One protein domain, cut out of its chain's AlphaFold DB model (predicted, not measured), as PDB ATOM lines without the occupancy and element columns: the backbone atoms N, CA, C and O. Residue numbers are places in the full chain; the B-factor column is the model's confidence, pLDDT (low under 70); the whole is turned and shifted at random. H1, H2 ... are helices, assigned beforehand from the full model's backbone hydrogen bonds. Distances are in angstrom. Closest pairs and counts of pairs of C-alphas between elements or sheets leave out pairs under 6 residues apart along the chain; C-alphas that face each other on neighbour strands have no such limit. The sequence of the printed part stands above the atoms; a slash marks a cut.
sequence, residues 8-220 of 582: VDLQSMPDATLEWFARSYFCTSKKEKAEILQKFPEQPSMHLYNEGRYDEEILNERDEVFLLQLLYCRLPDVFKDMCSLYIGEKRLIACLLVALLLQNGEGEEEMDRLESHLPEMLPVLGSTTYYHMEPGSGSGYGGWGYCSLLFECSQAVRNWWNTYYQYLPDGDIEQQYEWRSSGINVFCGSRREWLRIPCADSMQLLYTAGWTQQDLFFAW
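Overview. This is residues 8 to 220 of the 582 residues of the protein "DUF4132 domain-containing protein" of Bacteroides xylanisolvens (UniProt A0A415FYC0). An elongated body of mostly crossed helices falls into two lobes: H1 to H7 make one, and in the other H9, H10, H11, H13 and H14 gather round the long helix H12. H6 and short H10 lie in the middle, where the lobes meet. The printed part has 213 residues, with fourteen named helices, H1 to H14 in chain order, and no named strand: the class is all helix. It is compact, with a radius of gyration of the C-alphas of 18.3 A, and spans 60 by 33 by 32 A.

Arrangement. H1, residues 8 to 12, is close to but not clearly touching H2, residues 15 to 25; the closest C-alphas, of Leu 10 and Leu 18, are 7.2 A apart. H2 and H3, residues 30 to 39, form a helical hairpin, closest at the C-alphas of Ser 24 and Ile 36, 7.1 A. H4, residues 61 to 74, touches H2 at a steep tilt of 40 degrees, closest at C-alphas 67 and 22, 7.2 A. With residues 68 to 72 alone it touches H5, residues 76 to 86, closest at C-alphas 72 and 79, 5.5 A. H6, residues 92 to 103, forms helical hairpins with H5, through residues 93 to 98 of H6 alone, closest at C-alphas 94 and 86, 5.5 A, and with H7, residues 108 to 115, closest at C-alphas 98 and 111, 6.3 A. H7 and H8, residues 118 to 121, meet only through their link. H8 only just touches residues 156 to 157 of H11, residues 155 to 166, with 3 pairs of C-alphas within 8 A, closest at C-alphas 119 and 156, 6.2 A. H9, residues 127 to 131, is close to but not clearly touching H12, residues 173 to 195, closest at C-alphas 130 and 179, 6.6 A. H10, residues 145 to 148, touches residues 186 to 191 of H12, closest at C-alphas 148 and 187, 5.1 A. H12 touches H13, residues 199 to 208, with residues 184 to 192 alone, closest at C-alphas 188 and 199, 5.2 A. With residues 177 to 185 alone it touches H14, residues 213 to 220, about perpendicular at 78 degrees, closest at C-alphas 181 and 219, 4.3 A. Every O i to N i+4 pair is within hydrogen-bond range in the helices other than H6, with 7 of 8, and H8 and H10, too short for such a pair.

Along the chain. H1 begins at C-alpha 8 (70.388, 35.063, -21.843). H4 is 19.9 A long and H6 17.2 A. H12, the longest, runs 32.4 A from C-alpha 173 (30.261, 23.400, -2.880). H14 ends at C-alpha 220 (40.138, 34.678, -9.793).

Size, cuts and confidence. The C-alphas of Glu 42 and Asp 172 are the farthest apart, 60.9 A. The printed part has no cut. The links H3 to H4 and H9 to H10 are long. Mean pLDDT of the printed part is 78.0, and 46 residues are under 70, among them 44 to 57 and 130 to 145.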
ATOM      1  N   VAL A   8      69.333  34.270 -21.181       69.50
ATOM      2  CA  VAL A   8      70.388  35.063 -21.843       69.50
ATOM      3  C   VAL A   8      71.651  34.228 -22.064       69.50
ATOM      4  O   VAL A   8      72.226  34.253 -23.153       69.50
ATOM      5  N   ASP A   9      72.055  33.443 -21.061       77.62
ATOM      6  CA  ASP A   9      73.212  32.552 -21.173       77.62
ATOM      7  C   ASP A   9      72.975  31.506 -22.265       77.62
ATOM      8  O   ASP A   9      73.833  31.317 -23.124       77.62
ATOM      9  N   LEU A  10      71.793  30.880 -22.268       82.00
ATOM     10  CA  LEU A  10      71.391  29.878 -23.258       82.00
ATOM     11  C   LEU A  10      71.377  30.453 -24.678       82.00
ATOM     12  O   LEU A  10      71.935  29.855 -25.597       82.00
ATOM     13  N   GLN A  11      70.803  31.645 -24.858       78.88
ATOM     14  CA  GLN A  11      70.720  32.310 -26.157       78.88
ATOM     15  C   GLN A  11      72.105  32.614 -26.743       78.88
ATOM     16  O   GLN A  11      72.287  32.550 -27.958       78.88
ATOM     17  N   SER A  12      73.087  32.901 -25.885       77.88
ATOM     18  CA  SER A  12      74.464  33.190 -26.294       77.88
ATOM     19  C   SER A  12      75.304  31.949 -26.637       77.88
ATOM     20  O   SER A  12      76.398  32.092 -27.186       77.88
ATOM     21  N   MET A  13      74.828  30.732 -26.335       87.81
ATOM     22  CA  MET A  13      75.600  29.507 -26.568       87.81
ATOM     23  C   MET A  13      75.785  29.226 -28.069       87.81
ATOM     24  O   MET A  13      74.822  29.345 -28.832       87.81
ATOM     25  N   PRO A  14      76.979  28.792 -28.517       89.31
ATOM     26  CA  PRO A  14      77.166  28.210 -29.847       89.31
ATOM     27  C   PRO A  14      76.336  26.931 -30.027       89.31
ATOM     28  O   PRO A  14      76.120  26.210 -29.057       89.31
ATOM     29  N   ASP A  15      75.935  26.613 -31.260       90.56
ATOM     30  CA  ASP A  15      75.045  25.475 -31.564       90.56
ATOM     31  C   ASP A  15      75.553  24.135 -31.007       90.56
ATOM     32  O   ASP A  15      74.813  23.424 -30.336       90.56
ATOM     33  N   ALA A  16      76.838  23.821 -31.193       88.25
ATOM     34  CA  ALA A  16      77.425  22.580 -30.679       88.25
ATOM     35  C   ALA A  16      77.402  22.502 -29.139       88.25
ATOM     36  O   ALA A  16      77.192  21.433 -28.568       88.25
ATOM     37  N   THR A  17      77.595  23.637 -28.460       87.69
ATOM     38  CA  THR A  17      77.521  23.724 -26.995       87.69
ATOM     39  C   THR A  17      76.078  23.625 -26.514       87.69
ATOM     40  O   THR A  17      75.822  22.990 -25.497       87.69
ATOM     41  N   LEU A  18      75.140  24.224 -27.249       88.94
ATOM     42  CA  LEU A  18      73.712  24.173 -26.954       88.94
ATOM     43  C   LEU A  18      73.170  22.744 -27.076       88.94
ATOM     44  O   LEU A  18      72.485  22.279 -26.169       88.94
ATOM     45  N   GLU A  19      73.525  22.030 -28.151       91.06
ATOM     46  CA  GLU A  19      73.167  20.619 -28.326       91.06
ATOM     47  C   GLU A  19      73.726  19.760 -27.190       91.06
ATOM     48  O   GLU A  19      72.989  18.994 -26.565       91.06
ATOM     49  N   TRP A  20      75.028  19.887 -26.916       88.81
ATOM     50  CA  TRP A  20      75.673  19.140 -25.844       88.81
ATOM     51  C   TRP A  20      75.000  19.409 -24.495       88.81
ATOM     52  O   TRP A  20      74.706  18.465 -23.759       88.81
ATOM     53  N   PHE A  21      74.734  20.679 -24.181       87.25
ATOM     54  CA  PHE A  21      74.110  21.086 -22.929       87.25
ATOM     55  C   PHE A  21      72.708  20.487 -22.795       87.25
ATOM     56  O   PHE A  21      72.412  19.876 -21.775       87.25
ATOM     57  N   ALA A  22      71.884  20.583 -23.840       85.38
ATOM     58  CA  ALA A  22      70.536  20.031 -23.852       85.38
ATOM     59  C   ALA A  22      70.501  18.517 -23.661       85.38
ATOM     60  O   ALA A  22      69.814  18.023 -22.769       85.38
ATOM     61  N   ARG A  23      71.278  17.782 -24.463       85.38
ATOM     62  CA  ARG A  23      71.349  16.321 -24.360       85.38
ATOM     63  C   ARG A  23      71.880  15.890 -23.002       85.38
ATOM     64  O   ARG A  23      71.371  14.938 -22.438       85.38
ATOM     65  N   SER A  24      72.867  16.602 -22.457       82.00
ATOM     66  CA  SER A  24      73.422  16.318 -21.128       82.00
ATOM     67  C   SER A  24      72.425  16.596 -20.006       82.00
ATOM     68  O   SER A  24      72.342  15.816 -19.064       82.00
ATOM     69  N   TYR A  25      71.672  17.695 -20.112       79.75
ATOM     70  CA  TYR A  25      70.704  18.125 -19.106       79.75
ATOM     71  C   TYR A  25      69.499  17.179 -19.024       79.75
ATOM     72  O   TYR A  25      69.070  16.816 -17.932       79.75
ATOM     73  N   PHE A  26      69.000  16.729 -20.178       78.50
ATOM     74  CA  PHE A  26      67.894  15.773 -20.268       78.50
ATOM     75  C   PHE A  26      68.358  14.305 -20.324       78.50
ATOM     76  O   PHE A  26      67.534  13.410 -20.507       78.50
ATOM     77  N   CYS A  27      69.658  14.041 -20.135       77.56
ATOM     78  CA  CYS A  27      70.228  12.696 -20.168       77.56
ATOM     79  C   CYS A  27      69.755  11.862 -18.985       77.56
ATOM     80  O   CYS A  27      69.786  12.289 -17.830       77.56
ATOM     81  N   THR A  28      69.377  10.621 -19.263       70.31
ATOM     82  CA  THR A  28      68.609   9.834 -18.298       70.31
ATOM     83  C   THR A  28      68.920   8.349 -18.261       70.31
ATOM     84  O   THR A  28      68.535   7.658 -17.315       70.31
ATOM     85  N   SER A  29      69.661   7.848 -19.246       73.81
ATOM     86  CA  SER A  29      70.132   6.472 -19.268       73.81
ATOM     87  C   SER A  29      71.658   6.422 -19.341       73.81
ATOM     88  O   SER A  29      72.326   7.292 -19.902       73.81
ATOM     89  N   LYS A  30      72.249   5.355 -18.791       75.19
ATOM     90  CA  LYS A  30      73.702   5.125 -18.905       75.19
ATOM     91  C   LYS A  30      74.144   4.956 -20.363       75.19
ATOM     92  O   LYS A  30      75.291   5.256 -20.682       75.19
ATOM     93  N   LYS A  31      73.241   4.469 -21.223       79.88
ATOM     94  CA  LYS A  31      73.467   4.305 -22.660       79.88
ATOM     95  C   LYS A  31      73.556   5.669 -23.353       79.88
ATOM     96  O   LYS A  31      74.557   5.938 -24.005       79.88
ATOM     97  N   GLU A  32      72.578   6.539 -23.118       77.00
ATOM     98  CA  GLU A  32      72.533   7.908 -23.652       77.00
ATOM     99  C   GLU A  32      73.762   8.717 -23.217       77.00
ATOM    100  O   GLU A  32      74.432   9.342 -24.037       77.00
ATOM    101  N   LYS A  33      74.166   8.598 -21.946       79.12
ATOM    102  CA  LYS A  33      75.411   9.198 -21.451       79.12
ATOM    103  C   LYS A  33      76.640   8.770 -22.261       79.12
ATOM    104  O   LYS A  33      77.505   9.599 -22.541       79.12
ATOM    105  N   ALA A  34      76.760   7.483 -22.588       80.56
ATOM    106  CA  ALA A  34      77.898   6.976 -23.351       80.56
ATOM    107  C   ALA A  34      77.913   7.543 -24.781       80.56
ATOM    108  O   ALA A  34      78.974   7.924 -25.273       80.56
ATOM    109  N   GLU A  35      76.741   7.668 -25.404       82.88
ATOM    110  CA  GLU A  35      76.573   8.273 -26.731       82.88
ATOM    111  C   GLU A  35      76.921   9.772 -26.720       82.88
ATOM    112  O   GLU A  35      77.658  10.240 -27.589       82.88
ATOM    113  N   ILE A  36      76.489  10.521 -25.696       83.06
ATOM    114  CA  ILE A  36      76.829  11.945 -25.520       83.06
ATOM    115  C   ILE A  36      78.341  12.130 -25.359       83.06
ATOM    116  O   ILE A  36      78.926  12.981 -26.027       83.06
ATOM    117  N   LEU A  37      78.991  11.322 -24.513       82.44
ATOM    118  CA  LEU A  37      80.443  11.390 -24.296       82.44
ATOM    119  C   LEU A  37      81.246  11.039 -25.554       82.44
ATOM    120  O   LEU A  37      82.325  11.590 -25.764       82.44
ATOM    121  N   GLN A  38      80.726  10.145 -26.396       84.94
ATOM    122  CA  GLN A  38      81.335   9.826 -27.685       84.94
ATOM    123  C   GLN A  38      81.159  10.967 -28.696       84.94
ATOM    124  O   GLN A  38      82.085  11.262 -29.451       84.94
ATOM    125  N   LYS A  39      79.982  11.602 -28.719       85.00
ATOM    126  CA  LYS A  39      79.648  12.683 -29.654       85.00
ATOM    127  C   LYS A  39      80.325  14.012 -29.294       85.00
ATOM    128  O   LYS A  39      80.676  14.769 -30.194       85.00
ATOM    129  N   PHE A  40      80.547  14.278 -28.006       85.38
ATOM    130  CA  PHE A  40      81.108  15.533 -27.492       85.38
ATOM    131  C   PHE A  40      82.327  15.300 -26.578       85.38
ATOM    132  O   PHE A  40      82.272  15.612 -25.387       85.38
ATOM    133  N   PRO A  41      83.451  14.782 -27.107       78.06
ATOM    134  CA  PRO A  41      84.602  14.380 -26.293       78.06
ATOM    135  C   PRO A  41      85.346  15.556 -25.634       78.06
ATOM    136  O   PRO A  41      86.051  15.355 -24.648       78.06
ATOM    137  N   GLU A  42      85.206  16.771 -26.172       78.62
ATOM    138  CA  GLU A  42      85.881  17.983 -25.675       78.62
ATOM    139  C   GLU A  42      85.041  18.784 -24.666       78.62
ATOM    140  O   GLU A  42      85.548  19.714 -24.037       78.62
ATOM    141  N   GLN A  43      83.759  18.444 -24.500       75.19
ATOM    142  CA  GLN A  43      82.859  19.147 -23.587       75.19
ATOM    143  C   GLN A  43      82.955  18.561 -22.165       75.19
ATOM    144  O   GLN A  43      83.165  17.355 -22.002       75.19
ATOM    145  N   PRO A  44      82.827  19.380 -21.104       65.94
ATOM    146  CA  PRO A  44      83.007  18.913 -19.731       65.94
ATOM    147  C   PRO A  44      81.955  17.863 -19.333       65.94
ATOM    148  O   PRO A  44      80.821  17.891 -19.784       65.94
ATOM    149  N   SER A  45      82.291  16.944 -18.427       57.88
ATOM    150  CA  SER A  45      81.335  15.970 -17.873       57.88
ATOM    151  C   SER A  45      80.404  16.650 -16.857       57.88
ATOM    152  O   SER A  45      80.603  16.526 -15.648       57.88
ATOM    153  N   MET A  46      79.392  17.387 -17.306       55.50
ATOM    154  CA  MET A  46      78.399  17.954 -16.386       55.50
ATOM    155  C   MET A  46      77.399  16.864 -15.982       55.50
ATOM    156  O   MET A  46      76.654  16.416 -16.838       55.50
ATOM    157  N   HIS A  47      77.448  16.394 -14.725       58.78
ATOM    158  CA  HIS A  47      76.469  15.526 -14.027       58.78
ATOM    159  C   HIS A  47      75.566  14.621 -14.902       58.78
ATOM    160  O   HIS A  47      74.372  14.501 -14.670       58.78
ATOM    161  N   LEU A  48      76.167  13.920 -15.873       58.53
ATOM    162  CA  LEU A  48      75.506  13.270 -17.019       58.53
ATOM    163  C   LEU A  48      74.548  12.112 -16.675       58.53
ATOM    164  O   LEU A  48      74.032  11.449 -17.568       58.53
ATOM    165  N   TYR A  49      74.409  11.765 -15.398       52.06
ATOM    166  CA  TYR A  49      73.508  10.719 -14.928       52.06
ATOM    167  C   TYR A  49      73.292  10.894 -13.422       52.06
ATOM    168  O   TYR A  49      74.150  10.500 -12.631       52.06
ATOM    169  N   ASN A  50      72.158  11.471 -13.035       53.22
ATOM    170  CA  ASN A  50      71.636  11.398 -11.674       53.22
ATOM    171  C   ASN A  50      70.387  10.519 -11.716       53.22
ATOM    172  O   ASN A  50      69.529  10.722 -12.568       53.22
ATOM    173  N   GLU A  51      70.293   9.531 -10.824       49.97
ATOM    174  CA  GLU A  51      69.173   8.580 -10.726       49.97
ATOM    175  C   GLU A  51      67.862   9.290 -10.324       49.97
ATOM    176  O   GLU A  51      67.385   9.167  -9.200       49.97
ATOM    177  N   GLY A  52      67.288  10.076 -11.239       47.84
ATOM    178  CA  GLY A  52      65.993  10.737 -11.079       47.84
ATOM    179  C   GLY A  52      66.004  12.082 -10.344       47.84
ATOM    180  O   GLY A  52      64.954  12.486  -9.854       47.84
ATOM    181  N   ARG A  53      67.139  12.791 -10.255       45.72
ATOM    182  CA  ARG A  53      67.173  14.188  -9.777       45.72
ATOM    183  C   ARG A  53      67.754  15.101 -10.849       45.72
ATOM    184  O   ARG A  53      68.959  15.045 -11.100       45.72
ATOM    185  N   TYR A  54      66.898  15.921 -11.457       53.56
ATOM    186  CA  TYR A  54      67.346  17.098 -12.198       53.56
ATOM    187  C   TYR A  54      68.110  17.991 -11.223       53.56
ATOM    188  O   TYR A  54      67.737  18.106 -10.054       53.56
ATOM    189  N   ASP A  55      69.216  18.571 -11.670       53.53
ATOM    190  CA  ASP A  55      69.946  19.534 -10.858       53.53
ATOM    191  C   ASP A  55      69.144  20.846 -10.889       53.53
ATOM    192  O   ASP A  55      69.385  21.718 -11.726       53.53
ATOM    193  N   GLU A  56      68.117  20.942 -10.032       52.31
ATOM    194  CA  GLU A  56      67.194  22.092  -9.901       52.31
ATOM    195  C   GLU A  56      67.942  23.420  -9.642       52.31
ATOM    196  O   GLU A  56      67.378  24.513  -9.727       52.31
ATOM    197  N   GLU A  57      69.244  23.351  -9.346       59.31
ATOM    198  CA  GLU A  57      70.127  24.502  -9.190       59.31
ATOM    199  C   GLU A  57      70.647  25.078 -10.529       59.31
ATOM    200  O   GLU A  57      71.046  26.249 -10.560       59.31
ATOM    201  N   ILE A  58      70.638  24.314 -11.638       70.81
ATOM    202  CA  ILE A  58      71.230  24.717 -12.936       70.81
ATOM    203  C   ILE A  58      70.247  25.493 -13.818       70.81
ATOM    204  O   ILE A  58      70.597  26.558 -14.324       70.81
ATOM    205  N   LEU A  59      69.034  24.989 -14.017       68.50
ATOM    206  CA  LEU A  59      67.962  25.689 -14.730       68.50
ATOM    207  C   LEU A  59      66.730  25.737 -13.839       68.50
ATOM    208  O   LEU A  59      66.563  24.916 -12.946       68.50
ATOM    209  N   ASN A  60      65.878  26.727 -14.079       64.31
ATOM    210  CA  ASN A  60      64.509  26.678 -13.580       64.31
ATOM    211  C   ASN A  60      63.567  26.288 -14.717       64.31
ATOM    212  O   ASN A  60      63.939  26.435 -15.879       64.31
ATOM    213  N   GLU A  61      62.335  25.922 -14.375       63.75
ATOM    214  CA  GLU A  61      61.289  25.507 -15.320       63.75
ATOM    215  C   GLU A  61      61.161  26.452 -16.538       63.75
ATOM    216  O   GLU A  61      61.092  26.000 -17.678       63.75
ATOM    217  N   ARG A  62      61.233  27.779 -16.345       64.44
ATOM    218  CA  ARG A  62      61.177  28.748 -17.459       64.44
ATOM    219  C   ARG A  62      62.407  28.704 -18.360       64.44
ATOM    220  O   ARG A  62      62.272  28.862 -19.572       64.44
ATOM    221  N   ASP A  63      63.598  28.546 -17.788       70.75
ATOM    222  CA  ASP A  63      64.838  28.463 -18.566       70.75
ATOM    223  C   ASP A  63      64.960  27.097 -19.280       70.75
ATOM    224  O   ASP A  63      65.525  27.035 -20.370       70.75
ATOM    225  N   GLU A  64      64.376  26.021 -18.734       76.12
ATOM    226  CA  GLU A  64      64.238  24.720 -19.416       76.12
ATOM    227  C   GLU A  64      63.326  24.810 -20.643       76.12
ATOM    228  O   GLU A  64      63.686  24.350 -21.729       76.12
ATOM    229  N   VAL A  65      62.165  25.457 -20.503       69.69
ATOM    230  CA  VAL A  65      61.260  25.709 -21.635       69.69
ATOM    231  C   VAL A  65      61.963  26.551 -22.695       69.69
ATOM    232  O   VAL A  65      61.903  26.232 -23.884       69.69
ATOM    233  N   PHE A  66      62.672  27.602 -22.276       76.06
ATOM    234  CA  PHE A  66      63.442  28.429 -23.198       76.06
ATOM    235  C   PHE A  66      64.519  27.620 -23.929       76.06
ATOM    236  O   PHE A  66      64.682  27.793 -25.132       76.06
ATOM    237  N   LEU A  67      65.222  26.711 -23.241       83.81
ATOM    238  CA  LEU A  67      66.188  25.804 -23.863       83.81
ATOM    239  C   LEU A  67      65.536  24.951 -24.959       83.81
ATOM    240  O   LEU A  67      66.066  24.886 -26.065       83.81
ATOM    241  N   LEU A  68      64.389  24.328 -24.681       82.19
ATOM    242  CA  LEU A  68      63.680  23.489 -25.651       82.19
ATOM    243  C   LEU A  68      63.167  24.292 -26.854       82.19
ATOM    244  O   LEU A  68      63.357  23.875 -27.994       82.19
ATOM    245  N   GLN A  69      62.596  25.475 -26.620       79.00
ATOM    246  CA  GLN A  69      62.182  26.392 -27.690       79.00
ATOM    247  C   GLN A  69      63.383  26.838 -28.537       79.00
ATOM    248  O   GLN A  69      63.318  26.865 -29.764       79.00
ATOM    249  N   LEU A  70      64.509  27.151 -27.892       84.56
ATOM    250  CA  LEU A  70      65.739  27.554 -28.566       84.56
ATOM    251  C   LEU A  70      66.331  26.411 -29.404       84.56
ATOM    252  O   LEU A  70      66.800  26.664 -30.514       84.56
ATOM    253  N   LEU A  71      66.285  25.172 -28.903       87.38
ATOM    254  CA  LEU A  71      66.687  23.974 -29.646       87.38
ATOM    255  C   LEU A  71      65.805  23.745 -30.861       87.38
ATOM    256  O   LEU A  71      66.347  23.538 -31.936       87.38
ATOM    257  N   TYR A  72      64.480  23.816 -30.722       85.69
ATOM    258  CA  TYR A  72      63.579  23.674 -31.866       85.69
ATOM    259  C   TYR A  72      63.900  24.708 -32.956       85.69
ATOM    260  O   TYR A  72      64.045  24.366 -34.126       85.69
ATOM    261  N   CYS A  73      64.109  25.967 -32.557       82.00
ATOM    262  CA  CYS A  73      64.414  27.057 -33.481       82.00
ATOM    263  C   CYS A  73      65.792  26.943 -34.157       82.00
ATOM    264  O   CYS A  73      65.926  27.307 -35.322       82.00
ATOM    265  N   ARG A  74      66.837  26.518 -33.432       88.31
ATOM    266  CA  ARG A  74      68.228  26.522 -33.937       88.31
ATOM    267  C   ARG A  74      68.691  25.171 -34.466       88.31
ATOM    268  O   ARG A  74      69.544  25.123 -35.343       88.31
ATOM    269  N   LEU A  75      68.163  24.089 -33.906       90.56
ATOM    270  CA  LEU A  75      68.602  22.711 -34.104       90.56
ATOM    271  C   LEU A  75      67.391  21.759 -34.212       90.56
ATOM    272  O   LEU A  75      67.258  20.835 -33.403       90.56
ATOM    273  N   PRO A  76      66.500  21.949 -35.204       85.25
ATOM    274  CA  PRO A  76      65.250  21.192 -35.315       85.25
ATOM    275  C   PRO A  76      65.465  19.677 -35.455       85.25
ATOM    276  O   PRO A  76      64.710  18.898 -34.879       85.25
ATOM    277  N   ASP A  77      66.525  19.237 -36.139       87.44
ATOM    278  CA  ASP A  77      66.841  17.807 -36.280       87.44
ATOM    279  C   ASP A  77      67.250  17.175 -34.942       87.44
ATOM    280  O   ASP A  77      66.839  16.064 -34.611       87.44
ATOM    281  N   VAL A  78      68.029  17.907 -34.139       86.88
ATOM    282  CA  VAL A  78      68.411  17.496 -32.779       86.88
ATOM    283  C   VAL A  78      67.174  17.420 -31.896       86.88
ATOM    284  O   VAL A  78      67.020  16.468 -31.135       86.88
ATOM    285  N   PHE A  79      66.290  18.410 -32.010       87.25
ATOM    286  CA  PHE A  79      65.040  18.446 -31.269       87.25
ATOM    287  C   PHE A  79      64.164  17.229 -31.598       87.25
ATOM    288  O   PHE A  79      63.734  16.536 -30.679       87.25
ATOM    289  N   LYS A  80      63.958  16.907 -32.883       84.38
ATOM    290  CA  LYS A  80      63.185  15.729 -33.329       84.38
ATOM    291  C   LYS A  80      63.792  14.405 -32.866       84.38
ATOM    292  O   LYS A  80      63.068  13.523 -32.403       84.38
ATOM    293  N   ASP A  81      65.115  14.280 -32.936       85.31
ATOM    294  CA  ASP A  81      65.838  13.115 -32.414       85.31
ATOM    295  C   ASP A  81      65.596  12.935 -30.905       85.31
ATOM    296  O   ASP A  81      65.232  11.850 -30.451       85.31
ATOM    297  N   MET A  82      65.690  14.025 -30.134       82.94
ATOM    298  CA  MET A  82      65.363  14.024 -28.705       82.94
ATOM    299  C   MET A  82      63.889  13.677 -28.442       82.94
ATOM    300  O   MET A  82      63.610  12.898 -27.532       82.94
ATOM    301  N   CYS A  83      62.943  14.184 -29.246       82.94
ATOM    302  CA  CYS A  83      61.523  13.816 -29.147       82.94
ATOM    303  C   CYS A  83      61.348  12.299 -29.246       82.94
ATOM    304  O   CYS A  83      60.790  11.675 -28.345       82.94
ATOM    305  N   SER A  84      61.887  11.701 -30.310       79.00
ATOM    306  CA  SER A  84      61.803  10.259 -30.553       79.00
ATOM    307  C   SER A  84      62.429   9.434 -29.427       79.00
ATOM    308  O   SER A  84      61.876   8.402 -29.044       79.00
ATOM    309  N   LEU A  85      63.555   9.892 -28.872       76.25
ATOM    310  CA  LEU A  85      64.251   9.211 -27.782       76.25
ATOM    311  C   LEU A  85      63.417   9.176 -26.493       76.25
ATOM    312  O   LEU A  85      63.316   8.133 -25.844       76.25
ATOM    313  N   TYR A  86      62.796  10.297 -26.122       74.62
ATOM    314  CA  TYR A  86      62.086  10.405 -24.846       74.62
ATOM    315  C   TYR A  86      60.673   9.807 -24.859       74.62
ATOM    316  O   TYR A  86      60.136   9.515 -23.787       74.62
ATOM    317  N   ILE A  87      60.094   9.543 -26.037       71.25
ATOM    318  CA  ILE A  87      58.751   8.952 -26.199       71.25
ATOM    319  C   ILE A  87      58.640   7.498 -25.672       71.25
ATOM    320  O   ILE A  87      57.537   6.986 -25.521       71.25
ATOM    321  N   GLY A  88      59.735   6.838 -25.275       59.97
ATOM    322  CA  GLY A  88      59.712   5.478 -24.702       59.97
ATOM    323  C   GLY A  88      60.018   5.359 -23.202       59.97
ATOM    324  O   GLY A  88      59.852   4.280 -22.635       59.97
ATOM    325  N   GLU A  89      60.472   6.426 -22.535       60.62
ATOM    326  CA  GLU A  89      61.019   6.351 -21.163       60.62
ATOM    327  C   GLU A  89      60.108   6.965 -20.079       60.62
ATOM    328  O   GLU A  89      60.567   7.265 -18.976       60.62
ATOM    329  N   LYS A  90      58.805   7.129 -20.370       61.44
ATOM    330  CA  LYS A  90      57.781   7.683 -19.456       61.44
ATOM    331  C   LYS A  90      58.197   9.029 -18.837       61.44
ATOM    332  O   LYS A  90      58.351   9.134 -17.619       61.44
ATOM    333  N   ARG A  91      58.380  10.077 -19.656       65.94
ATOM    334  CA  ARG A  91      58.767  11.417 -19.162       65.94
ATOM    335  C   ARG A  91      57.848  12.551 -19.590       65.94
ATOM    336  O   ARG A  91      57.439  12.642 -20.739       65.94
ATOM    337  N   LEU A  92      57.658  13.480 -18.652       68.00
ATOM    338  CA  LEU A  92      56.966  14.769 -18.790       68.00
ATOM    339  C   LEU A  92      57.494  15.605 -19.974       68.00
ATOM    340  O   LEU A  92      56.725  16.277 -20.655       68.00
ATOM    341  N   ILE A  93      58.801  15.515 -20.245       73.12
ATOM    342  CA  ILE A  93      59.495  16.216 -21.336       73.12
ATOM    343  C   ILE A  93      58.960  15.794 -22.712       73.12
ATOM    344  O   ILE A  93      58.840  16.641 -23.592       73.12
ATOM    345  N   ALA A  94      58.575  14.524 -22.892       78.50
ATOM    346  CA  ALA A  94      58.038  14.040 -24.165       78.50
ATOM    347  C   ALA A  94      56.741  14.772 -24.542       78.50
ATOM    348  O   ALA A  94      56.576  15.176 -25.687       78.50
ATOM    349  N   CYS A  95      55.860  15.029 -23.571       81.56
ATOM    350  CA  CYS A  95      54.612  15.753 -23.810       81.56
ATOM    351  C   CYS A  95      54.853  17.200 -24.258       81.56
ATOM    352  O   CYS A  95      54.164  17.683 -25.151       81.56
ATOM    353  N   LEU A  96      55.836  17.886 -23.667       79.50
ATOM    354  CA  LEU A  96      56.209  19.246 -24.068       79.50
ATOM    355  C   LEU A  96      56.836  19.270 -25.467       79.50
ATOM    356  O   LEU A  96      56.457  20.087 -26.300       79.50
ATOM    357  N   LEU A  97      57.767  18.357 -25.728       83.19
ATOM    358  CA  LEU A  97      58.423  18.210 -27.022       83.19
ATOM    359  C   LEU A  97      57.412  17.963 -28.155       83.19
ATOM    360  O   LEU A  97      57.423  18.677 -29.156       83.19
ATOM    361  N   VAL A  98      56.493  17.014 -27.959       87.56
ATOM    362  CA  VAL A  98      55.427  16.704 -28.922       87.56
ATOM    363  C   VAL A  98      54.464  17.879 -29.087       87.56
ATOM    364  O   VAL A  98      54.134  18.234 -30.214       87.56
ATOM    365  N   ALA A  99      54.062  18.541 -27.999       87.19
ATOM    366  CA  ALA A  99      53.191  19.713 -28.087       87.19
ATOM    367  C   ALA A  99      53.823  20.861 -28.897       87.19
ATOM    368  O   ALA A  99      53.129  21.518 -29.671       87.19
ATOM    369  N   LEU A 100      55.137  21.080 -28.762       83.06
ATOM    370  CA  LEU A 100      55.865  22.076 -29.553       83.06
ATOM    371  C   LEU A 100      55.953  21.694 -31.038       83.06
ATOM    372  O   LEU A 100      55.817  22.579 -31.880       83.06
ATOM    373  N   LEU A 101      56.134  20.411 -31.382       85.81
ATOM    374  CA  LEU A 101      56.056  19.961 -32.783       85.81
ATOM    375  C   LEU A 101      54.666  20.239 -33.370       85.81
ATOM    376  O   LEU A 101      54.555  20.874 -34.420       85.81
ATOM    377  N   LEU A 102      53.613  19.847 -32.647       87.00
ATOM    378  CA  LEU A 102      52.220  19.996 -33.079       87.00
ATOM    379  C   LEU A 102      51.823  21.461 -33.269       87.00
ATOM    380  O   LEU A 102      51.148  21.793 -34.241       87.00
ATOM    381  N   GLN A 103      52.307  22.363 -32.410       82.56
ATOM    382  CA  GLN A 103      52.090  23.804 -32.567       82.56
ATOM    383  C   GLN A 103      52.648  24.352 -33.895       82.56
ATOM    384  O   GLN A 103      52.152  25.355 -34.407       82.56
ATOM    385  N   ASN A 104      53.658  23.694 -34.465       81.62
ATOM    386  CA  ASN A 104      54.267  24.065 -35.738       81.62
ATOM    387  C   ASN A 104      53.744  23.239 -36.930       81.62
ATOM    388  O   ASN A 104      54.282  23.356 -38.029       81.62
ATOM    389  N   GLY A 105      52.692  22.436 -36.736       83.88
ATOM    390  CA  GLY A 105      52.114  21.588 -37.783       83.88
ATOM    391  C   GLY A 105      52.932  20.331 -38.093       83.88
ATOM    392  O   GLY A 105      52.808  19.781 -39.184       83.88
ATOM    393  N   GLU A 106      53.777  19.890 -37.161       87.75
ATOM    394  CA  GLU A 106      54.574  18.663 -37.255       87.75
ATOM    395  C   GLU A 106      54.231  17.698 -36.105       87.75
ATOM    396  O   GLU A 106      53.458  18.033 -35.214       87.75
ATOM    397  N   GLY A 107      54.830  16.505 -36.063       86.38
ATOM    398  CA  GLY A 107      54.771  15.657 -34.864       86.38
ATOM    399  C   GLY A 107      53.573  14.710 -34.751       86.38
ATOM    400  O   GLY A 107      53.336  14.180 -33.668       86.38
ATOM    401  N   GLU A 108      52.805  14.495 -35.827       88.69
ATOM    402  CA  GLU A 108      51.659  13.566 -35.823       88.69
ATOM    403  C   GLU A 108      52.084  12.128 -35.473       88.69
ATOM    404  O   GLU A 108      51.471  11.492 -34.617       88.69
ATOM    405  N   GLU A 109      53.184  11.633 -36.052       87.88
ATOM    406  CA  GLU A 109      53.696  10.288 -35.750       87.88
ATOM    407  C   GLU A 109      54.194  10.164 -34.303       87.88
ATOM    408  O   GLU A 109      54.004   9.136 -33.645       87.88
ATOM    409  N   GLU A 110      54.862  11.199 -33.795       89.06
ATOM    410  CA  GLU A 110      55.313  11.274 -32.410       89.06
ATOM    411  C   GLU A 110      54.129  11.292 -31.437       89.06
ATOM    412  O   GLU A 110      54.179  10.626 -30.399       89.06
ATOM    413  N   MET A 111      53.053  12.000 -31.787       89.62
ATOM    414  CA  MET A 111      51.811  12.025 -31.024       89.62
ATOM    415  C   MET A 111      51.142  10.648 -30.995       89.62
ATOM    416  O   MET A 111      50.785  10.181 -29.913       89.62
ATOM    417  N   ASP A 112      51.055   9.948 -32.129       88.19
ATOM    418  CA  ASP A 112      50.499   8.589 -32.200       88.19
ATOM    419  C   ASP A 112      51.254   7.607 -31.289       88.19
ATOM    420  O   ASP A 112      50.652   6.792 -30.584       88.19
ATOM    421  N   ARG A 113      52.591   7.701 -31.253       87.06
ATOM    422  CA  ARG A 113      53.431   6.884 -30.356       87.06
ATOM    423  C   ARG A 113      53.263   7.274 -28.888       87.06
ATOM    424  O   ARG A 113      53.327   6.411 -28.009       87.06
ATOM    425  N   LEU A 114      53.076   8.561 -28.601       86.50
ATOM    426  CA  LEU A 114      52.861   9.052 -27.243       86.50
ATOM    427  C   LEU A 114      51.478   8.644 -26.707       86.50
ATOM    428  O   LEU A 114      51.367   8.274 -25.537       86.50
ATOM    429  N   GLU A 115      50.443   8.628 -27.553       87.88
ATOM    430  CA  GLU A 115      49.057   8.321 -27.168       87.88
ATOM    431  C   GLU A 115      48.927   6.943 -26.506       87.88
ATOM    432  O   GLU A 115      48.202   6.802 -25.520       87.88
ATOM    433  N   SER A 116      49.686   5.936 -26.955       85.31
ATOM    434  CA  SER A 116      49.659   4.603 -26.334       85.31
ATOM    435  C   SER A 116      50.210   4.573 -24.903       85.31
ATOM    436  O   SER A 116      49.918   3.640 -24.159       85.31
ATOM    437  N   HIS A 117      51.004   5.572 -24.513       83.06
ATOM    438  CA  HIS A 117      51.633   5.672 -23.193       83.06
ATOM    439  C   HIS A 117      50.905   6.652 -22.262       83.06
ATOM    440  O   HIS A 117      51.020   6.536 -21.039       83.06
ATOM    441  N   LEU A 118      50.126   7.590 -22.815       84.06
ATOM    442  CA  LEU A 118      49.444   8.635 -22.045       84.06
ATOM    443  C   LEU A 118      48.527   8.109 -20.929       84.06
ATOM    444  O   LEU A 118      48.623   8.652 -19.830       84.06
ATOM    445  N   PRO A 119      47.705   7.056 -21.109       83.19
ATOM    446  CA  PRO A 119      46.854   6.544 -20.031       83.19
ATOM    447  C   PRO A 119      47.607   6.163 -18.747       83.19
ATOM    448  O   PRO A 119      47.062   6.321 -17.660       83.19
ATOM    449  N   GLU A 120      48.853   5.689 -18.857       79.19
ATOM    450  CA  GLU A 120      49.695   5.354 -17.699       79.19
ATOM    451  C   GLU A 120      50.447   6.565 -17.132       79.19
ATOM    452  O   GLU A 120      50.868   6.544 -15.976       79.19
ATOM    453  N   MET A 121      50.665   7.597 -17.952       77.38
ATOM    454  CA  MET A 121      51.331   8.834 -17.542       77.38
ATOM    455  C   MET A 121      50.371   9.788 -16.833       77.38
ATOM    456  O   MET A 121      50.797  10.540 -15.959       77.38
ATOM    457  N   LEU A 122      49.089   9.763 -17.206       80.81
ATOM    458  CA  LEU A 122      48.089  10.687 -16.691       80.81
ATOM    459  C   LEU A 122      47.897  10.530 -15.169       80.81
ATOM    460  O   LEU A 122      47.809   9.407 -14.663       80.81
ATOM    461  N   PRO A 123      47.797  11.647 -14.426       77.94
ATOM    462  CA  PRO A 123      47.601  11.628 -12.980       77.94
ATOM    463  C   PRO A 123      46.392  10.797 -12.554       77.94
ATOM    464  O   PRO A 123      45.283  10.981 -13.051       77.94
ATOM    465  N   VAL A 124      46.559   9.955 -11.538       81.94
ATOM    466  CA  VAL A 124      45.406   9.373 -10.840       81.94
ATOM    467  C   VAL A 124      44.723  10.485 -10.044       81.94
ATOM    468  O   VAL A 124      45.408  11.245  -9.368       81.94
ATOM    469  N   LEU A 125      43.395  10.603 -10.128       80.88
ATOM    470  CA  LEU A 125      42.630  11.612  -9.388       80.88
ATOM    471  C   LEU A 125      42.512  11.235  -7.905       80.88
ATOM    472  O   LEU A 125      42.071  10.136  -7.570       80.88
ATOM    473  N   GLY A 126      42.883  12.156  -7.017       76.19
ATOM    474  CA  GLY A 126      42.773  12.005  -5.567       76.19
ATOM    475  C   GLY A 126      43.382  13.197  -4.829       76.19
ATOM    476  O   GLY A 126      43.962  14.080  -5.450       76.19
ATOM    477  N   SER A 127      43.268  13.243  -3.500       68.44
ATOM    478  CA  SER A 127      43.689  14.402  -2.686       68.44
ATOM    479  C   SER A 127      45.118  14.887  -2.971       68.44
ATOM    480  O   SER A 127      45.368  16.090  -3.006       68.44
ATOM    481  N   THR A 128      46.047  13.969  -3.245       68.62
ATOM    482  CA  THR A 128      47.425  14.280  -3.654       68.62
ATOM    483  C   THR A 128      47.486  15.092  -4.948       68.62
ATOM    484  O   THR A 128      48.246  16.052  -5.026       68.62
ATOM    485  N   THR A 129      46.660  14.766  -5.943       70.75
ATOM    486  CA  THR A 129      46.569  15.466  -7.234       70.75
ATOM    487  C   THR A 129      46.266  16.943  -7.042       70.75
ATOM    488  O   THR A 129      46.900  17.787  -7.664       70.75
ATOM    489  N   TYR A 130      45.344  17.266  -6.137       68.31
ATOM    490  CA  TYR A 130      44.982  18.647  -5.846       68.31
ATOM    491  C   TYR A 130      46.064  19.423  -5.121       68.31
ATOM    492  O   TYR A 130      46.373  20.532  -5.542       68.31
ATOM    493  N   TYR A 131      46.704  18.838  -4.105       66.00
ATOM    494  CA  TYR A 131      47.827  19.496  -3.430       66.00
ATOM    495  C   TYR A 131      48.985  19.805  -4.385       66.00
ATOM    496  O   TYR A 131      49.660  20.817  -4.225       66.00
ATOM    497  N   HIS A 132      49.194  18.970  -5.406       64.75
ATOM    498  CA  HIS A 132      50.183  19.234  -6.452       64.75
ATOM    499  C   HIS A 132      49.741  20.283  -7.486       64.75
ATOM    500  O   HIS A 132      50.581  20.769  -8.236       64.75
ATOM    501  N   MET A 133      48.454  20.630  -7.549       65.69
ATOM    502  CA  MET A 133      47.931  21.714  -8.392       65.69
ATOM    503  C   MET A 133      47.761  23.027  -7.623       65.69
ATOM    504  O   MET A 133      47.513  24.064  -8.239       65.69
ATOM    505  N   GLU A 134      47.876  23.008  -6.291       59.38
ATOM    506  CA  GLU A 134      47.787  24.222  -5.490       59.38
ATOM    507  C   GLU A 134      49.023  25.119  -5.667       59.38
ATOM    508  O   GLU A 134      50.169  24.644  -5.604       59.38
ATOM    509  N   PRO A 135      48.806  26.439  -5.818       47.28
ATOM    510  CA  PRO A 135      49.897  27.387  -5.908       47.28
ATOM    511  C   PRO A 135      50.777  27.417  -4.652       47.28
ATOM    512  O   PRO A 135      50.277  27.598  -3.544       47.28
ATOM    513  N   GLY A 136      52.098  27.297  -4.815       46.97
ATOM    514  CA  GLY A 136      53.062  27.358  -3.705       46.97
ATOM    515  C   GLY A 136      53.507  26.001  -3.150       46.97
ATOM    516  O   GLY A 136      54.395  25.963  -2.295       46.97
ATOM    517  N   SER A 137      52.984  24.886  -3.671       49.03
ATOM    518  CA  SER A 137      53.731  23.625  -3.638       49.03
ATOM    519  C   SER A 137      55.039  23.855  -4.416       49.03
ATOM    520  O   SER A 137      55.013  24.400  -5.511       49.03
ATOM    521  N   GLY A 138      56.203  23.583  -3.820       40.56
ATOM    522  CA  GLY A 138      57.516  24.102  -4.260       40.56
ATOM    523  C   GLY A 138      57.999  23.780  -5.689       40.56
ATOM    524  O   GLY A 138      59.116  24.160  -6.019       40.56
ATOM    525  N   SER A 139      57.196  23.123  -6.524       43.59
ATOM    526  CA  SER A 139      57.396  22.966  -7.969       43.59
ATOM    527  C   SER A 139      56.442  23.918  -8.693       43.59
ATOM    528  O   SER A 139      55.231  23.685  -8.702       43.59
ATOM    529  N   GLY A 140      56.974  25.007  -9.243       42.94
ATOM    530  CA  GLY A 140      56.224  26.117  -9.838       42.94
ATOM    531  C   GLY A 140      55.224  25.706 -10.913       42.94
ATOM    532  O   GLY A 140      54.232  26.394 -11.097       42.94
ATOM    533  N   TYR A 141      55.378  24.550 -11.537       49.53
ATOM    534  CA  TYR A 141      54.296  23.872 -12.229       49.53
ATOM    535  C   TYR A 141      54.358  22.421 -11.796       49.53
ATOM    536  O   TYR A 141      55.163  21.649 -12.317       49.53
ATOM    537  N   GLY A 142      53.525  22.058 -10.810       50.00
ATOM    538  CA  GLY A 142      53.357  20.675 -10.369       50.00
ATOM    539  C   GLY A 142      53.347  19.772 -11.590       50.00
ATOM    540  O   GLY A 142      52.668  20.106 -12.563       50.00
ATOM    541  N   GLY A 143      54.184  18.730 -11.579       56.41
ATOM    542  CA  GLY A 143      54.540  17.903 -12.735       56.41
ATOM    543  C   GLY A 143      53.358  17.139 -13.321       56.41
ATOM    544  O   GLY A 143      53.366  15.920 -13.285       56.41
ATOM    545  N   TRP A 144      52.373  17.881 -13.826       64.06
ATOM    546  CA  TRP A 144      51.005  17.582 -14.261       64.06
ATOM    547  C   TRP A 144      50.534  18.592 -15.318       64.06
ATOM    548  O   TRP A 144      49.727  18.234 -16.169       64.06
ATOM    549  N   GLY A 145      51.079  19.819 -15.332       68.88
ATOM    550  CA  GLY A 145      50.765  20.857 -16.328       68.88
ATOM    551  C   GLY A 145      50.979  20.448 -17.791       68.88
ATOM    552  O   GLY A 145      50.335  20.975 -18.697       68.88
ATOM    553  N   TYR A 146      51.807  19.428 -18.032       71.44
ATOM    554  CA  TYR A 146      51.979  18.818 -19.350       71.44
ATOM    555  C   TYR A 146      50.684  18.204 -19.911       71.44
ATOM    556  O   TYR A 146      50.502  18.158 -21.128       71.44
ATOM    557  N   CYS A 147      49.760  17.778 -19.042       77.25
ATOM    558  CA  CYS A 147      48.448  17.268 -19.445       77.25
ATOM    559  C   CYS A 147      47.599  18.364 -20.104       77.25
ATOM    560  O   CYS A 147      46.641  18.068 -20.803       77.25
ATOM    561  N   SER A 148      47.919  19.641 -19.903       86.00
ATOM    562  CA  SER A 148      47.204  20.763 -20.522       86.00
ATOM    563  C   SER A 148      47.661  21.027 -21.962       86.00
ATOM    564  O   SER A 148      46.933  21.623 -22.758       86.00
ATOM    565  N   LEU A 149      48.876  20.597 -22.315       86.75
ATOM    566  CA  LEU A 149      49.519  20.939 -23.589       86.75
ATOM    567  C   LEU A 149      48.930  20.151 -24.756       86.75
ATOM    568  O   LEU A 149      48.774  20.683 -25.847       86.75
ATOM    569  N   LEU A 150      48.574  18.892 -24.506       89.94
ATOM    570  CA  LEU A 150      48.104  17.949 -25.522       89.94
ATOM    571  C   LEU A 150      46.574  17.867 -25.604       89.94
ATOM    572  O   LEU A 150      46.040  16.967 -26.246       89.94
ATOM    573  N   PHE A 151      45.854  18.791 -24.961       90.94
ATOM    574  CA  PHE A 151      44.391  18.757 -24.856       90.94
ATOM    575  C   PHE A 151      43.682  18.653 -26.216       90.94
ATOM    576  O   PHE A 151      42.744  17.877 -26.391       90.94
ATOM    577  N   GLU A 152      44.146  19.400 -27.210       89.50
ATOM    578  CA  GLU A 152      43.534  19.417 -28.544       89.50
ATOM    579  C   GLU A 152      43.884  18.165 -29.359       89.50
ATOM    580  O   GLU A 152      43.106  17.729 -30.205       89.50
ATOM    581  N   CYS A 153      45.005  17.518 -29.038       89.06
ATOM    582  CA  CYS A 153      45.595  16.469 -29.868       89.06
ATOM    583  C   CYS A 153      45.372  15.051 -29.315       89.06
ATOM    584  O   CYS A 153      45.385  14.096 -30.080       89.06
ATOM    585  N   SER A 154      45.104  14.901 -28.013       89.69
ATOM    586  CA  SER A 154      44.970  13.599 -27.345       89.69
ATOM    587  C   SER A 154      43.565  13.354 -26.803       89.69
ATOM    588  O   SER A 154      43.011  14.161 -26.047       89.69
ATOM    589  N   GLN A 155      42.992  12.189 -27.122       88.94
ATOM    590  CA  GLN A 155      41.693  11.800 -26.576       88.94
ATOM    591  C   GLN A 155      41.814  11.352 -25.117       88.94
ATOM    592  O   GLN A 155      40.929  11.660 -24.314       88.94
ATOM    593  N   ALA A 156      42.901  10.662 -24.756       89.06
ATOM    594  CA  ALA A 156      43.163  10.266 -23.374       89.06
ATOM    595  C   ALA A 156      43.226  11.488 -22.442       89.06
ATOM    596  O   ALA A 156      42.596  11.501 -21.382       89.06
ATOM    597  N   VAL A 157      43.907  12.550 -22.880       90.06
ATOM    598  CA  VAL A 157      44.020  13.810 -22.136       90.06
ATOM    599  C   VAL A 157      42.665  14.495 -21.965       90.06
ATOM    600  O   VAL A 157      42.327  14.902 -20.854       90.06
ATOM    601  N   ARG A 158      41.852  14.600 -23.028       90.38
ATOM    602  CA  ARG A 158      40.498  15.180 -22.917       90.38
ATOM    603  C   ARG A 158      39.622  14.399 -21.952       90.38
ATOM    604  O   ARG A 158      38.950  14.991 -21.111       90.38
ATOM    605  N   ASN A 159      39.650  13.070 -22.040       89.81
ATOM    606  CA  ASN A 159      38.896  12.209 -21.132       89.81
ATOM    607  C   ASN A 159      39.326  12.427 -19.678       89.81
ATOM    608  O   ASN A 159      38.478  12.477 -18.785       89.81
ATOM    609  N   TRP A 160      40.624  12.598 -19.440       88.75
ATOM    610  CA  TRP A 160      41.146  12.887 -18.113       88.75
ATOM    611  C   TRP A 160      40.662  14.238 -17.580       88.75
ATOM    612  O   TRP A 160      40.132  14.280 -16.474       88.75
ATOM    613  N   TRP A 161      40.735  15.315 -18.371       88.94
ATOM    614  CA  TRP A 161      40.223  16.634 -17.969       88.94
ATOM    615  C   TRP A 161      38.710  16.635 -17.723       88.94
ATOM    616  O   TRP A 161      38.244  17.245 -16.760       88.94
ATOM    617  N   ASN A 162      37.943  15.897 -18.529       89.12
ATOM    618  CA  ASN A 162      36.509  15.705 -18.303       89.12
ATOM    619  C   ASN A 162      36.246  14.972 -16.982       89.12
ATOM    620  O   ASN A 162      35.368  15.363 -16.214       89.12
ATOM    621  N   THR A 163      37.034  13.934 -16.690       88.62
ATOM    622  CA  THR A 163      36.937  13.195 -15.425       88.62
ATOM    623  C   THR A 163      37.343  14.081 -14.247       88.62
ATOM    624  O   THR A 163      36.673  14.065 -13.221       88.62
ATOM    625  N   TYR A 164      38.387  14.902 -14.396       86.62
ATOM    626  CA  TYR A 164      38.823  15.872 -13.391       86.62
ATOM    627  C   TYR A 164      37.723  16.888 -13.070       86.62
ATOM    628  O   TYR A 164      37.460  17.151 -11.902       86.62
ATOM    629  N   TYR A 165      37.048  17.431 -14.088       86.62
ATOM    630  CA  TYR A 165      35.952  18.385 -13.896       86.62
ATOM    631  C   TYR A 165      34.753  17.773 -13.150       86.62
ATOM    632  O   TYR A 165      34.132  18.421 -12.299       86.62
ATOM    633  N   GLN A 166      34.438  16.513 -13.465       84.94
ATOM    634  CA  GLN A 166      33.363  15.745 -12.832       84.94
ATOM    635  C   GLN A 166      33.738  15.204 -11.449       84.94
ATOM    636  O   GLN A 166      32.850  14.809 -10.693       84.94
ATOM    637  N   TYR A 167      35.027  15.158 -11.118       82.31
ATOM    638  CA  TYR A 167      35.493  14.675  -9.831       82.31
ATOM    639  C   TYR A 167      35.068  15.646  -8.730       82.31
ATOM    640  O   TYR A 167      35.460  16.812  -8.713       82.31
ATOM    641  N   LEU A 168      34.250  15.150  -7.804       72.69
ATOM    642  CA  LEU A 168      33.800  15.902  -6.642       72.69
ATOM    643  C   LEU A 168      34.574  15.388  -5.424       72.69
ATOM    644  O   LEU A 168      34.339  14.245  -5.023       72.69
ATOM    645  N   PRO A 169      35.501  16.175  -4.843       68.50
ATOM    646  CA  PRO A 169      36.086  15.806  -3.559       68.50
ATOM    647  C   PRO A 169      34.984  15.724  -2.490       68.50
ATOM    648  O   PRO A 169      33.962  16.408  -2.595       68.50
ATOM    649  N   ASP A 170      35.189  14.904  -1.453       68.06
ATOM    650  CA  ASP A 170      34.304  14.840  -0.282       68.06
ATOM    651  C   ASP A 170      34.315  16.202   0.438       68.06
ATOM    652  O   ASP A 170      35.160  16.464   1.292       68.06
ATOM    653  N   GLY A 171      33.407  17.099   0.050       66.56
ATOM    654  CA  GLY A 171      33.462  18.506   0.429       66.56
ATOM    655  C   GLY A 171      32.201  19.280   0.064       66.56
ATOM    656  O   GLY A 171      31.367  18.823  -0.724       66.56
ATOM    657  N   ASP A 172      32.039  20.458   0.665       73.38
ATOM    658  CA  ASP A 172      30.949  21.358   0.300       73.38
ATOM    659  C   ASP A 172      31.196  22.026  -1.065       73.38
ATOM    660  O   ASP A 172      32.230  21.833  -1.706       73.38
ATOM    661  N   ILE A 173      30.213  22.788  -1.546       75.19
ATOM    662  CA  ILE A 173      30.261  23.400  -2.880       75.19
ATOM    663  C   ILE A 173      31.498  24.292  -3.084       75.19
ATOM    664  O   ILE A 173      32.032  24.354  -4.184       75.19
ATOM    665  N   GLU A 174      31.985  24.937  -2.021       73.56
ATOM    666  CA  GLU A 174      33.155  25.813  -2.067       73.56
ATOM    667  C   GLU A 174      34.429  24.996  -2.325       73.56
ATOM    668  O   GLU A 174      35.192  25.333  -3.225       73.56
ATOM    669  N   GLN A 175      34.600  23.853  -1.647       75.56
ATOM    670  CA  GLN A 175      35.728  22.936  -1.888       75.56
ATOM    671  C   GLN A 175      35.719  22.334  -3.302       75.56
ATOM    672  O   GLN A 175      36.773  22.108  -3.898       75.56
ATOM    673  N   GLN A 176      34.535  22.093  -3.873       78.75
ATOM    674  CA  GLN A 176      34.415  21.626  -5.258       78.75
ATOM    675  C   GLN A 176      34.901  22.695  -6.250       78.75
ATOM    676  O   GLN A 176      35.633  22.382  -7.190       78.75
ATOM    677  N   TYR A 177      34.550  23.964  -6.024       79.69
ATOM    678  CA  TYR A 177      35.053  25.072  -6.837       79.69
ATOM    679  C   TYR A 177      36.537  25.359  -6.601       79.69
ATOM    680  O   TYR A 177      37.239  25.697  -7.555       79.69
ATOM    681  N   GLU A 178      37.052  25.174  -5.382       77.19
ATOM    682  CA  GLU A 178      38.490  25.260  -5.102       77.19
ATOM    683  C   GLU A 178      39.273  24.261  -5.956       77.19
ATOM    684  O   GLU A 178      40.264  24.641  -6.585       77.19
ATOM    685  N   TRP A 179      38.791  23.019  -6.045       79.81
ATOM    686  CA  TRP A 179      39.381  21.987  -6.892       79.81
ATOM    687  C   TRP A 179      39.435  22.406  -8.357       79.81
ATOM    688  O   TRP A 179      40.505  22.466  -8.962       79.81
ATOM    689  N   ARG A 180      38.281  22.773  -8.916       85.12
ATOM    690  CA  ARG A 180      38.169  23.216 -10.310       85.12
ATOM    691  C   ARG A 180      39.062  24.422 -10.596       85.12
ATOM    692  O   ARG A 180      39.773  24.435 -11.595       85.12
ATOM    693  N   SER A 181      39.111  25.382  -9.680       80.75
ATOM    694  CA  SER A 181      39.953  26.575  -9.798       80.75
ATOM    695  C   SER A 181      41.438  26.249  -9.940       80.75
ATOM    696  O   SER A 181      42.119  26.837 -10.782       80.75
ATOM    697  N   SER A 182      41.946  25.288  -9.158       79.19
ATOM    698  CA  SER A 182      43.322  24.796  -9.309       79.19
ATOM    699  C   SER A 182      43.543  24.205 -10.708       79.19
ATOM    700  O   SER A 182      44.553  24.493 -11.347       79.19
ATOM    701  N   GLY A 183      42.564  23.452 -11.221       83.19
ATOM    702  CA  GLY A 183      42.573  22.926 -12.585       83.19
ATOM    703  C   GLY A 183      42.666  24.012 -13.661       83.19
ATOM    704  O   GLY A 183      43.522  23.907 -14.535       83.19
ATOM    705  N   ILE A 184      41.862  25.083 -13.578       86.62
ATOM    706  CA  ILE A 184      41.926  26.207 -14.538       86.62
ATOM    707  C   ILE A 184      43.301  26.870 -14.506       86.62
ATOM    708  O   ILE A 184      43.890  27.118 -15.560       86.62
ATOM    709  N   ASN A 185      43.815  27.158 -13.307       79.62
ATOM    710  CA  ASN A 185      45.106  27.822 -13.143       79.62
ATOM    711  C   ASN A 185      46.242  26.997 -13.761       79.62
ATOM    712  O   ASN A 185      47.074  27.551 -14.478       79.62
ATOM    713  N   VAL A 186      46.247  25.677 -13.556       80.00
ATOM    714  CA  VAL A 186      47.223  24.779 -14.190       80.00
ATOM    715  C   VAL A 186      47.000  24.698 -15.700       80.00
ATOM    716  O   VAL A 186      47.960  24.785 -16.464       80.00
ATOM    717  N   PHE A 187      45.752  24.580 -16.160       86.62
ATOM    718  CA  PHE A 187      45.445  24.485 -17.586       86.62
ATOM    719  C   PHE A 187      45.920  25.717 -18.358       86.62
ATOM    720  O   PHE A 187      46.722  25.612 -19.289       86.62
ATOM    721  N   CYS A 188      45.469  26.894 -17.931       84.94
ATOM    722  CA  CYS A 188      45.793  28.160 -18.574       84.94
ATOM    723  C   CYS A 188      47.249  28.560 -18.333       84.94
ATOM    724  O   CYS A 188      47.926  29.009 -19.257       84.94
ATOM    725  N   GLY A 189      47.748  28.374 -17.109       77.56
ATOM    726  CA  GLY A 189      49.122  28.697 -16.734       77.56
ATOM    727  C   GLY A 189      50.135  27.916 -17.562       77.56
ATOM    728  O   GLY A 189      51.001  28.527 -18.186       77.56
ATOM    729  N   SER A 190      49.994  26.588 -17.636       78.56
ATOM    730  CA  SER A 190      50.923  25.742 -18.391       78.56
ATOM    731  C   SER A 190      50.876  26.021 -19.887       78.56
ATOM    732  O   SER A 190      51.921  26.140 -20.513       78.56
ATOM    733  N   ARG A 191      49.689  26.200 -20.479       84.44
ATOM    734  CA  ARG A 191      49.575  26.513 -21.916       84.44
ATOM    735  C   ARG A 191      50.163  27.884 -22.257       84.44
ATOM    736  O   ARG A 191      50.891  28.006 -23.243       84.44
ATOM    737  N   ARG A 192      49.928  28.895 -21.416       79.38
ATOM    738  CA  ARG A 192      50.527  30.228 -21.572       79.38
ATOM    739  C   ARG A 192      52.039  30.192 -21.434       79.38
ATOM    740  O   ARG A 192      52.747  30.813 -22.223       79.38
ATOM    741  N   GLU A 193      52.549  29.492 -20.432       73.44
ATOM    742  CA  GLU A 193      53.982  29.478 -20.187       73.44
ATOM    743  C   GLU A 193      54.734  28.617 -21.213       73.44
ATOM    744  O   GLU A 193      55.762  29.057 -21.731       73.44
ATOM    745  N   TRP A 194      54.216  27.431 -21.543       74.44
ATOM    746  CA  TRP A 194      54.952  26.422 -22.310       74.44
ATOM    747  C   TRP A 194      54.699  26.542 -23.820       74.44
ATOM    748  O   TRP A 194      55.635  26.382 -24.602       74.44
ATOM    749  N   LEU A 195      53.473  26.893 -24.232       77.19
ATOM    750  CA  LEU A 195      53.078  27.041 -25.644       77.19
ATOM    751  C   LEU A 195      52.853  28.497 -26.069       77.19
ATOM    752  O   LEU A 195      52.551  28.750 -27.230       77.19
ATOM    753  N   ARG A 196      52.966  29.478 -25.162       75.12
ATOM    754  CA  ARG A 196      52.627  30.892 -25.447       75.12
ATOM    755  C   ARG A 196      51.182  31.097 -25.916       75.12
ATOM    756  O   ARG A 196      50.882  32.107 -26.543       75.12
ATOM    757  N   ILE A 197      50.289  30.163 -25.586       80.81
ATOM    758  CA  ILE A 197      48.868  30.264 -25.922       80.81
ATOM    759  C   ILE A 197      48.190  31.201 -24.911       80.81
ATOM    760  O   ILE A 197      48.315  30.970 -23.703       80.81
ATOM    761  N   PRO A 198      47.470  32.245 -25.356       81.12
ATOM    762  CA  PRO A 198      46.726  33.127 -24.467       81.12
ATOM    763  C   PRO A 198      45.765  32.375 -23.534       81.12
ATOM    764  O   PRO A 198      45.194  31.332 -23.867       81.12
ATOM    765  N   CYS A 199      45.548  32.938 -22.343       84.88
ATOM    766  CA  CYS A 199      44.592  32.385 -21.384       84.88
ATOM    767  C   CYS A 199      43.165  32.358 -21.964       84.88
ATOM    768  O   CYS A 199      42.414  31.435 -21.660       84.88
ATOM    769  N   ALA A 200      42.812  33.328 -22.819       83.81
ATOM    770  CA  ALA A 200      41.503  33.414 -23.468       83.81
ATOM    771  C   ALA A 200      41.217  32.166 -24.315       83.81
ATOM    772  O   ALA A 200      40.213  31.491 -24.098       83.81
ATOM    773  N   ASP A 201      42.148  31.805 -25.198       88.50
ATOM    774  CA  ASP A 201      42.035  30.638 -26.078       88.50
ATOM    775  C   ASP A 201      41.944  29.336 -25.274       88.50
ATOM    776  O   ASP A 201      41.158  28.440 -25.579       88.50
ATOM    777  N   SER A 202      42.711  29.249 -24.184       91.44
ATOM    778  CA  SER A 202      42.661  28.099 -23.278       91.44
ATOM    779  C   SER A 202      41.307  27.988 -22.567       91.44
ATOM    780  O   SER A 202      40.764  26.889 -22.458       91.44
ATOM    781  N   MET A 203      40.725  29.107 -22.129       92.00
ATOM    782  CA  MET A 203      39.390  29.110 -21.528       92.00
ATOM    783  C   MET A 203      38.300  28.724 -22.528       92.00
ATOM    784  O   MET A 203      37.409  27.965 -22.159       92.00
ATOM    785  N   GLN A 204      38.396  29.151 -23.792       91.81
ATOM    786  CA  GLN A 204      37.453  28.720 -24.832       91.81
ATOM    787  C   GLN A 204      37.411  27.195 -24.966       91.81
ATOM    788  O   GLN A 204      36.331  26.607 -24.987       91.81
ATOM    789  N   LEU A 205      38.572  26.534 -24.952       91.94
ATOM    790  CA  LEU A 205      38.642  25.070 -24.958       91.94
ATOM    791  C   LEU A 205      37.974  24.454 -23.724       91.94
ATOM    792  O   LEU A 205      37.189  23.516 -23.859       91.94
ATOM    793  N   LEU A 206      38.230  24.992 -22.530       91.81
ATOM    794  CA  LEU A 206      37.596  24.498 -21.307       91.81
ATOM    795  C   LEU A 206      36.071  24.672 -21.329       91.81
ATOM    796  O   LEU A 206      35.357  23.755 -20.917       91.81
ATOM    797  N   TYR A 207      35.548  25.777 -21.871       91.94
ATOM    798  CA  TYR A 207      34.102  25.958 -22.034       91.94
ATOM    799  C   TYR A 207      33.493  24.896 -22.955       91.94
ATOM    800  O   TYR A 207      32.435  24.351 -22.639       91.94
ATOM    801  N   THR A 208      34.176  24.509 -24.044       89.00
ATOM    802  CA  THR A 208      33.707  23.387 -24.887       89.00
ATOM    803  C   THR A 208      33.694  22.044 -24.151       89.00
ATOM    804  O   THR A 208      32.923  21.153 -24.507       89.00
ATOM    805  N   ALA A 209      34.499  21.910 -23.095       86.69
ATOM    806  CA  ALA A 209      34.548  20.742 -22.219       86.69
ATOM    807  C   ALA A 209      33.580  20.823 -21.021       86.69
ATOM    808  O   ALA A 209      33.587  19.942 -20.163       86.69
ATOM    809  N   GLY A 210      32.728  21.853 -20.961       88.69
ATOM    810  CA  GLY A 210      31.677  21.995 -19.950       88.69
ATOM    811  C   GLY A 210      32.066  22.794 -18.707       88.69
ATOM    812  O   GLY A 210      31.246  22.912 -17.800       88.69
ATOM    813  N   TRP A 211      33.270  23.368 -18.664       91.19
ATOM    814  CA  TRP A 211      33.627  24.349 -17.638       91.19
ATOM    815  C   TRP A 211      32.789  25.620 -17.801       91.19
ATOM    816  O   TRP A 211      32.289  25.912 -18.887       91.19
ATOM    817  N   THR A 212      32.626  26.390 -16.727       90.50
ATOM    818  CA  THR A 212      31.703  27.534 -16.692       90.50
ATOM    819  C   THR A 212      32.396  28.845 -16.333       90.50
ATOM    820  O   THR A 212      33.498  28.864 -15.782       90.50
ATOM    821  N   GLN A 213      31.714  29.963 -16.589       89.44
ATOM    822  CA  GLN A 213      32.163  31.285 -16.137       89.44
ATOM    823  C   GLN A 213      32.274  31.369 -14.615       89.44
ATOM    824  O   GLN A 213      33.178  32.006 -14.088       89.44
ATOM    825  N   GLN A 214      31.402  30.662 -13.898       88.69
ATOM    826  CA  GLN A 214      31.458  30.595 -12.447       88.69
ATOM    827  C   GLN A 214      32.745  29.918 -11.947       88.69
ATOM    828  O   GLN A 214      33.329  30.384 -10.970       88.69
ATOM    829  N   ASP A 215      33.217  28.868 -12.631       88.94
ATOM    830  CA  ASP A 215      34.502  28.235 -12.306       88.94
ATOM    831  C   ASP A 215      35.664  29.237 -12.497       88.94
ATOM    832  O   ASP A 215      36.566  29.314 -11.661       88.94
ATOM    833  N   LEU A 216      35.608  30.062 -13.553       89.38
ATOM    834  CA  LEU A 216      36.586  31.125 -13.822       89.38
ATOM    835  C   LEU A 216      36.554  32.241 -12.764       89.38
ATOM    836  O   LEU A 216      37.608  32.668 -12.287       89.38
ATOM    837  N   PHE A 217      35.365  32.706 -12.372       89.88
ATOM    838  CA  PHE A 217      35.208  33.732 -11.337       89.88
ATOM    839  C   PHE A 217      35.779  33.255 -10.000       89.88
ATOM    840  O   PHE A 217      36.526  33.985  -9.347       89.88
ATOM    841  N   PHE A 218      35.521  31.997  -9.636       87.50
ATOM    842  CA  PHE A 218      36.083  31.407  -8.425       87.50
ATOM    843  C   PHE A 218      37.611  31.303  -8.487       87.50
ATOM    844  O   PHE A 218      38.290  31.644  -7.511       87.50
ATOM    845  N   ALA A 219      38.165  30.921  -9.643       84.75
ATOM    846  CA  ALA A 219      39.611  30.870  -9.843       84.75
ATOM    847  C   ALA A 219      40.276  32.233  -9.600       84.75
ATOM    848  O   ALA A 219      41.315  32.298  -8.937       84.75
ATOM    849  N   TRP A 220      39.654  33.324 -10.056       84.19
ATOM    850  CA  TRP A 220      40.138  34.678  -9.793       84.19
ATOM    851  C   TRP A 220      40.031  35.066  -8.312       84.19
ATOM    852  O   TRP A 220      41.042  35.401  -7.688       84.19
TER     853      TRP A 220